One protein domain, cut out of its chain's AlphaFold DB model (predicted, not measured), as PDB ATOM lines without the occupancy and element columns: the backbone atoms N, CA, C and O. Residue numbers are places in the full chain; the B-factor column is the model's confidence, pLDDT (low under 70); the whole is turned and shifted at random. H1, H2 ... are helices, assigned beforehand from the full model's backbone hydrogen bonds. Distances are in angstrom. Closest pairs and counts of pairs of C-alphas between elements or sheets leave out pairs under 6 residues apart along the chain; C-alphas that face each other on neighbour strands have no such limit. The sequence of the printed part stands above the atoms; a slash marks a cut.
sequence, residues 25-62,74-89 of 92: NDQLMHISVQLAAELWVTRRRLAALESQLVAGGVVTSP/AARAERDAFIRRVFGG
ATOM      1  N   ASN A  25      20.802  16.803  11.498       76.62
ATOM      2  CA  ASN A  25      21.640  16.846  12.703       76.62
ATOM      3  C   ASN A  25      22.521  15.593  12.835       76.62
ATOM      4  O   ASN A  25      23.694  15.701  13.189       76.62
ATOM      5  N   ASP A  26      21.984  14.421  12.488       77.69
ATOM      6  CA  ASP A  26      22.732  13.164  12.523       77.69
ATOM      7  C   ASP A  26      23.822  13.139  11.444       77.69
ATOM      8  O   ASP A  26      24.950  12.717  11.708       77.69
ATOM      9  N   GLN A  27      23.532  13.672  10.251       78.19
ATOM     10  CA  GLN A  27      24.525  13.850   9.185       78.19
ATOM     11  C   GLN A  27      25.644  14.816   9.599       78.19
ATOM     12  O   GLN A  27      26.825  14.515   9.407       78.19
ATOM     13  N   LEU A  28      25.304  15.946  10.224       80.75
ATOM     14  CA  LEU A  28      26.286  16.903  10.740       80.75
ATOM     15  C   LEU A  28      27.170  16.291  11.831       80.75
ATOM     16  O   LEU A  28      28.387  16.509  11.835       80.75
ATOM     17  N   MET A  29      26.592  15.490  12.725       81.94
ATOM     18  CA  MET A  29      27.360  14.765  13.737       81.94
ATOM     19  C   MET A  29      28.276  13.716  13.110       81.94
ATOM     20  O   MET A  29      29.441  13.619  13.498       81.94
ATOM     21  N   HIS A  30      27.796  12.980  12.109       80.00
ATOM     22  CA  HIS A  30      28.609  12.004  11.390       80.00
ATOM     23  C   HIS A  30      29.845  12.651  10.749       80.00
ATOM     24  O   HIS A  30      30.965  12.174  10.934       80.00
ATOM     25  N   ILE A  31      29.661  13.786  10.075       79.88
ATOM     26  CA  ILE A  31      30.747  14.529   9.420       79.88
ATOM     27  C   ILE A  31      31.718  15.105  10.446       79.88
ATOM     28  O   ILE A  31      32.930  15.032  10.259       79.88
ATOM     29  N   SER A  32      31.202  15.614  11.565       83.25
ATOM     30  CA  SER A  32      32.030  16.126  12.660       83.25
ATOM     31  C   SER A  32      32.936  15.038  13.246       83.25
ATOM     32  O   SER A  32      34.120  15.278  13.486       83.25
ATOM     33  N   VAL A  33      32.412  13.820  13.422       81.12
ATOM     34  CA  VAL A  33      33.190  12.667  13.907       81.12
ATOM     35  C   VAL A  33      34.243  12.234  12.886       81.12
ATOM     36  O   VAL A  33      35.391  11.993  13.264       81.12
ATOM     37  N   GLN A  34      33.894  12.177  11.599       80.50
ATOM     38  CA  GLN A  34      34.853  11.856  10.536       80.50
ATOM     39  C   GLN A  34      35.986  12.888  10.461       80.50
ATOM     40  O   GLN A  34      37.160  12.522  10.417       80.50
ATOM     41  N   LEU A  35      35.648  14.176  10.530       84.56
ATOM     42  CA  LEU A  35      36.621  15.265  10.574       84.56
ATOM     43  C   LEU A  35      37.550  15.166  11.783       84.56
ATOM     44  O   LEU A  35      38.761  15.329  11.640       84.56
ATOM     45  N   ALA A  36      37.003  14.881  12.965       76.44
ATOM     46  CA  ALA A  36      37.796  14.713  14.176       76.44
ATOM     47  C   ALA A  36      38.786  13.541  14.053       76.44
ATOM     48  O   ALA A  36      39.942  13.665  14.464       76.44
ATOM     49  N   ALA A  37      38.361  12.427  13.445       79.19
ATOM     50  CA  ALA A  37      39.223  11.274  13.200       79.19
ATOM     51  C   ALA A  37      40.372  11.608  12.231       79.19
ATOM     52  O   ALA A  37      41.535  11.335  12.537       79.19
ATOM     53  N   GLU A  38      40.072  12.255  11.105       82.69
ATOM     54  CA  GLU A  38      41.079  12.680  10.119       82.69
ATOM     55  C   GLU A  38      42.068  13.700  10.706       82.69
ATOM     56  O   GLU A  38      43.286  13.592  10.512       82.69
ATOM     57  N   LEU A  39      41.571  14.661  11.493       86.44
ATOM     58  CA  LEU A  39      42.413  15.629  12.193       86.44
ATOM     59  C   LEU A  39      43.351  14.929  13.182       86.44
ATOM     60  O   LEU A  39      44.540  15.247  13.234       86.44
ATOM     61  N   TRP A  40      42.848  13.956  13.943       81.25
ATOM     62  CA  TRP A  40      43.666  13.190  14.882       81.25
ATOM     63  C   TRP A  40      44.778  12.403  14.180       81.25
ATOM     64  O   TRP A  40      45.936  12.452  14.608       81.25
ATOM     65  N   VAL A  41      44.461  11.720  13.077       85.81
ATOM     66  CA  VAL A  41      45.457  10.991  12.271       85.81
ATOM     67  C   VAL A  41      46.519  11.944  11.727       85.81
ATOM     68  O   VAL A  41      47.712  11.641  11.804       85.81
ATOM     69  N   THR A  42      46.102  13.111  11.235       86.56
ATOM     70  CA  THR A  42      47.009  14.140  10.713       86.56
ATOM     71  C   THR A  42      47.942  14.655  11.807       86.56
ATOM     72  O   THR A  42      49.159  14.623  11.630       86.56
ATOM     73  N   ARG A  43      47.402  15.018  12.979       86.69
ATOM     74  CA  ARG A  43      48.199  15.443  14.143       86.69
ATOM     75  C   ARG A  43      49.211  14.381  14.563       86.69
ATOM     76  O   ARG A  43      50.358  14.705  14.850       86.69
ATOM     77  N   ARG A  44      48.811  13.106  14.574       89.69
ATOM     78  CA  ARG A  44      49.708  12.000  14.935       89.69
ATOM     79  C   ARG A  44      50.849  11.833  13.931       89.69
ATOM     80  O   ARG A  44      51.973  11.550  14.339       89.69
ATOM     81  N   ARG A  45      50.572  11.983  12.633       91.62
ATOM     82  CA  ARG A  45      51.600  11.917  11.584       91.62
ATOM     83  C   ARG A  45      52.565  13.096  11.663       91.62
ATOM     84  O   ARG A  45      53.764  12.865  11.569       91.62
ATOM     85  N   LEU A  46      52.060  14.309  11.890       89.62
ATOM     86  CA  LEU A  46      52.894  15.498  12.086       89.62
ATOM     87  C   LEU A  46      53.827  15.332  13.286       89.62
ATOM     88  O   LEU A  46      55.034  15.412  13.110       89.62
ATOM     89  N   ALA A  47      53.304  14.930  14.449       86.00
ATOM     90  CA  ALA A  47      54.132  14.684  15.633       86.00
ATOM     91  C   ALA A  47      55.238  13.635  15.389       86.00
ATOM     92  O   ALA A  47      56.351  13.751  15.901       86.00
ATOM     93  N   ALA A  48      54.954  12.597  14.591       89.88
ATOM     94  CA  ALA A  48      55.959  11.603  14.220       89.88
ATOM     95  C   ALA A  48      57.043  12.186  13.295       89.88
ATOM     96  O   ALA A  48      58.222  11.897  13.494       89.88
ATOM     97  N   LEU A  49      56.659  13.008  12.313       92.00
ATOM     98  CA  LEU A  49      57.597  13.699  11.424       92.00
ATOM     99  C   LEU A  49      58.467  14.692  12.198       92.00
ATOM    100  O   LEU A  49      59.686  14.660  12.067       92.00
ATOM    101  N   GLU A  50      57.865  15.510  13.057       90.00
ATOM    102  CA  GLU A  50      58.564  16.451  13.939       90.00
ATOM    103  C   GLU A  50      59.602  15.726  14.804       90.00
ATOM    104  O   GLU A  50      60.768  16.117  14.847       90.00
ATOM    105  N   SER A  51      59.219  14.600  15.419       88.12
ATOM    106  CA  SER A  51      60.144  13.776  16.202       88.12
ATOM    107  C   SER A  51      61.307  13.234  15.366       88.12
ATOM    108  O   SER A  51      62.428  13.165  15.872       88.12
ATOM    109  N   GLN A  52      61.065  12.836  14.115       93.06
ATOM    110  CA  GLN A  52      62.116  12.358  13.214       93.06
ATOM    111  C   GLN A  52      63.057  13.487  12.785       93.06
ATOM    112  O   GLN A  52      64.268  13.282  12.740       93.06
ATOM    113  N   LEU A  53      62.523  14.679  12.512       91.94
ATOM    114  CA  LEU A  53      63.312  15.852  12.140       91.94
ATOM    115  C   LEU A  53      64.218  16.318  13.287       91.94
ATOM    116  O   LEU A  53      65.382  16.648  13.051       91.94
ATOM    117  N   VAL A  54      63.714  16.280  14.524       91.19
ATOM    118  CA  VAL A  54      64.509  16.566  15.728       91.19
ATOM    119  C   VAL A  54      65.584  15.504  15.939       91.19
ATOM    120  O   VAL A  54      66.750  15.838  16.138       91.19
ATOM    121  N   ALA A  55      65.229  14.219  15.838       90.62
ATOM    122  CA  ALA A  55      66.196  13.128  15.971       90.62
ATOM    123  C   ALA A  55      67.294  13.175  14.890       90.62
ATOM    124  O   ALA A  55      68.439  12.813  15.156       90.62
ATOM    125  N   GLY A  56      66.955  13.644  13.687       92.62
ATOM    126  CA  GLY A  56      67.895  13.872  12.590       92.62
ATOM    127  C   GLY A  56      68.721  15.155  12.712       92.62
ATOM    128  O   GLY A  56      69.573  15.394  11.861       92.62
ATOM    129  N   GLY A  57      68.478  15.989  13.731       90.06
ATOM    130  CA  GLY A  57      69.183  17.255  13.945       90.06
ATOM    131  C   GLY A  57      68.849  18.355  12.930       90.06
ATOM    132  O   GLY A  57      69.565  19.351  12.873       90.06
ATOM    133  N   VAL A  58      67.788  18.185  12.131       89.25
ATOM    134  CA  VAL A  58      67.341  19.174  11.130       89.25
ATOM    135  C   VAL A  58      66.710  20.388  11.812       89.25
ATOM    136  O   VAL A  58      66.910  21.519  11.380       89.25
ATOM    137  N   VAL A  59      65.984  20.154  12.907       86.38
ATOM    138  CA  VAL A  59      65.430  21.190  13.788       86.38
ATOM    139  C   VAL A  59      65.778  20.888  15.237       86.38
ATOM    140  O   VAL A  59      65.899  19.734  15.639       86.38
ATOM    141  N   THR A  60      65.950  21.942  16.032       83.88
ATOM    142  CA  THR A  60      66.355  21.836  17.443       83.88
ATOM    143  C   THR A  60      65.187  21.473  18.364       83.88
ATOM    144  O   THR A  60      65.397  20.885  19.420       83.88
ATOM    145  N   SER A  61      63.962  21.825  17.967       82.50
ATOM    146  CA  SER A  61      62.706  21.553  18.674       82.50
ATOM    147  C   SER A  61      61.552  21.531  17.659       82.50
ATOM    148  O   SER A  61      61.650  22.252  16.663       82.50
ATOM    149  N   PRO A  62      60.458  20.778  17.889       76.12
ATOM    150  CA  PRO A  62      59.240  20.890  17.084       76.12
ATOM    151  C   PRO A  62      58.693  22.321  17.052       76.12
ATOM    152  O   PRO A  62      58.261  22.784  16.005       76.12
ATOM    153  N   ALA A  74      48.632  29.436  -2.701       71.94
ATOM    154  CA  ALA A  74      48.765  27.982  -2.624       71.94
ATOM    155  C   ALA A  74      48.094  27.425  -1.357       71.94
ATOM    156  O   ALA A  74      47.285  26.498  -1.447       71.94
ATOM    157  N   ALA A  75      48.316  28.067  -0.205       71.06
ATOM    158  CA  ALA A  75      47.673  27.688   1.056       71.06
ATOM    159  C   ALA A  75      46.134  27.796   0.990       71.06
ATOM    160  O   ALA A  75      45.405  26.930   1.482       71.06
ATOM    161  N   ARG A  76      45.609  28.842   0.331       76.62
ATOM    162  CA  ARG A  76      44.160  28.995   0.103       76.62
ATOM    163  C   ARG A  76      43.606  27.912  -0.820       76.62
ATOM    164  O   ARG A  76      42.553  27.356  -0.517       76.62
ATOM    165  N   ALA A  77      44.307  27.591  -1.905       76.75
ATOM    166  CA  ALA A  77      43.882  26.557  -2.844       76.75
ATOM    167  C   ALA A  77      43.810  25.172  -2.179       76.75
ATOM    168  O   ALA A  77      42.847  24.431  -2.395       76.75
ATOM    169  N   GLU A  78      44.787  24.847  -1.331       74.88
ATOM    170  CA  GLU A  78      44.820  23.595  -0.576       74.88
ATOM    171  C   GLU A  78      43.678  23.515   0.446       74.88
ATOM    172  O   GLU A  78      42.946  22.520   0.490       74.88
ATOM    173  N   ARG A  79      43.441  24.599   1.196       72.19
ATOM    174  CA  ARG A  79      42.292  24.708   2.106       72.19
ATOM    175  C   ARG A  79      40.966  24.517   1.367       72.19
ATOM    176  O   ARG A  79      40.107  23.768   1.827       72.19
ATOM    177  N   ASP A  80      40.782  25.164   0.221       76.62
ATOM    178  CA  ASP A  80      39.528  25.086  -0.532       76.62
ATOM    179  C   ASP A  80      39.308  23.686  -1.141       76.62
ATOM    180  O   ASP A  80      38.167  23.226  -1.246       76.62
ATOM    181  N   ALA A  81      40.383  22.977  -1.507       76.94
ATOM    182  CA  ALA A  81      40.328  21.573  -1.918       76.94
ATOM    183  C   ALA A  81      39.979  20.643  -0.743       76.94
ATOM    184  O   ALA A  81      39.165  19.728  -0.902       76.94
ATOM    185  N   PHE A  82      40.537  20.897   0.446       72.75
ATOM    186  CA  PHE A  82      40.182  20.192   1.678       72.75
ATOM    187  C   PHE A  82      38.696  20.367   2.013       72.75
ATOM    188  O   PHE A  82      37.992  19.373   2.198       72.75
ATOM    189  N   ILE A  83      38.203  21.609   2.002       73.31
ATOM    190  CA  ILE A  83      36.790  21.924   2.255       73.31
ATOM    191  C   ILE A  83      35.898  21.196   1.246       73.31
ATOM    192  O   ILE A  83      34.946  20.537   1.652       73.31
ATOM    193  N   ARG A  84      36.220  21.229  -0.054       74.94
ATOM    194  CA  ARG A  84      35.454  20.490  -1.075       74.94
ATOM    195  C   ARG A  84      35.443  18.981  -0.846       74.94
ATOM    196  O   ARG A  84      34.409  18.358  -1.046       74.94
ATOM    197  N   ARG A  85      36.555  18.382  -0.422       71.56
ATOM    198  CA  ARG A  85      36.619  16.940  -0.133       71.56
ATOM    199  C   ARG A  85      35.746  16.550   1.061       71.56
ATOM    200  O   ARG A  85      35.099  15.513   1.018       71.56
ATOM    201  N   VAL A  86      35.745  17.371   2.107       68.88
ATOM    202  CA  VAL A  86      34.997  17.112   3.344       68.88
ATOM    203  C   VAL A  86      33.508  17.410   3.172       68.88
ATOM    204  O   VAL A  86      32.665  16.607   3.553       68.88
ATOM    205  N   PHE A  87      33.184  18.571   2.606       69.19
ATOM    206  CA  PHE A  87      31.821  19.099   2.554       69.19
ATOM    207  C   PHE A  87      31.144  18.906   1.193       69.19
ATOM    208  O   PHE A  87      29.948  19.144   1.078       69.19
ATOM    209  N   GLY A  88      31.853  18.444   0.158       65.50
ATOM    210  CA  GLY A  88      31.269  18.227  -1.171       65.50
ATOM    211  C   GLY A  88      30.154  17.177  -1.193       65.50
ATOM    212  O   GLY A  88      29.286  17.239  -2.055       65.50
ATOM    213  N   GLY A  89      30.137  16.256  -0.223       60.81
ATOM    214  CA  GLY A  89      29.050  15.289  -0.039       60.81
ATOM    215  C   GLY A  89      27.791  15.848   0.637       60.81
ATOM    216  O   GLY A  89      26.782  15.159   0.654       60.81
TER     217      GLY A  89
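Overview. This is residues 25 to 62 and 74 to 89 of the 92 residues of an uncharacterized protein of Actinomadura sp. KC06 (UniProt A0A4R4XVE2). One long, straight helix, H1, makes the longest axis, and a shorter helix, H2, slants away from it, its last turn near residue 35 of H1 and residues 74 to 85 sticking out free. After H1 the chain folds back in residues 57 to 62, up to a cut. The printed part has 54 residues with two named helices, H1 then H2, and no named strand; the class is all helix. It is only just extended, close to loose, with a radius of gyration of the C-alphas of 15.5 A, and flat, spanning 47 by 25 by 11 A.

Arrangement. H1, residues 25 to 55, and H2, residues 74 to 87, are close but not clearly touching; their closest C-alphas, of Leu 35 and Val 86, are 7.6 A apart. They run opposite ways at a steep tilt of 40 degrees. In both, every O i to N i+4 pair is within hydrogen-bond range.

Along the chain. H1 begins at C-alpha 25 (21.640, 16.846, 12.703) and is 44.8 A long. H2, 19.8 A long, ends at C-alpha 87 (31.821, 19.099, 2.554).

Size, cuts and confidence. Residues 63 to 73 are not printed; C-alphas 62 and 74 are 23.4 A apart. Residues 86 to 89 have pLDDT under 70.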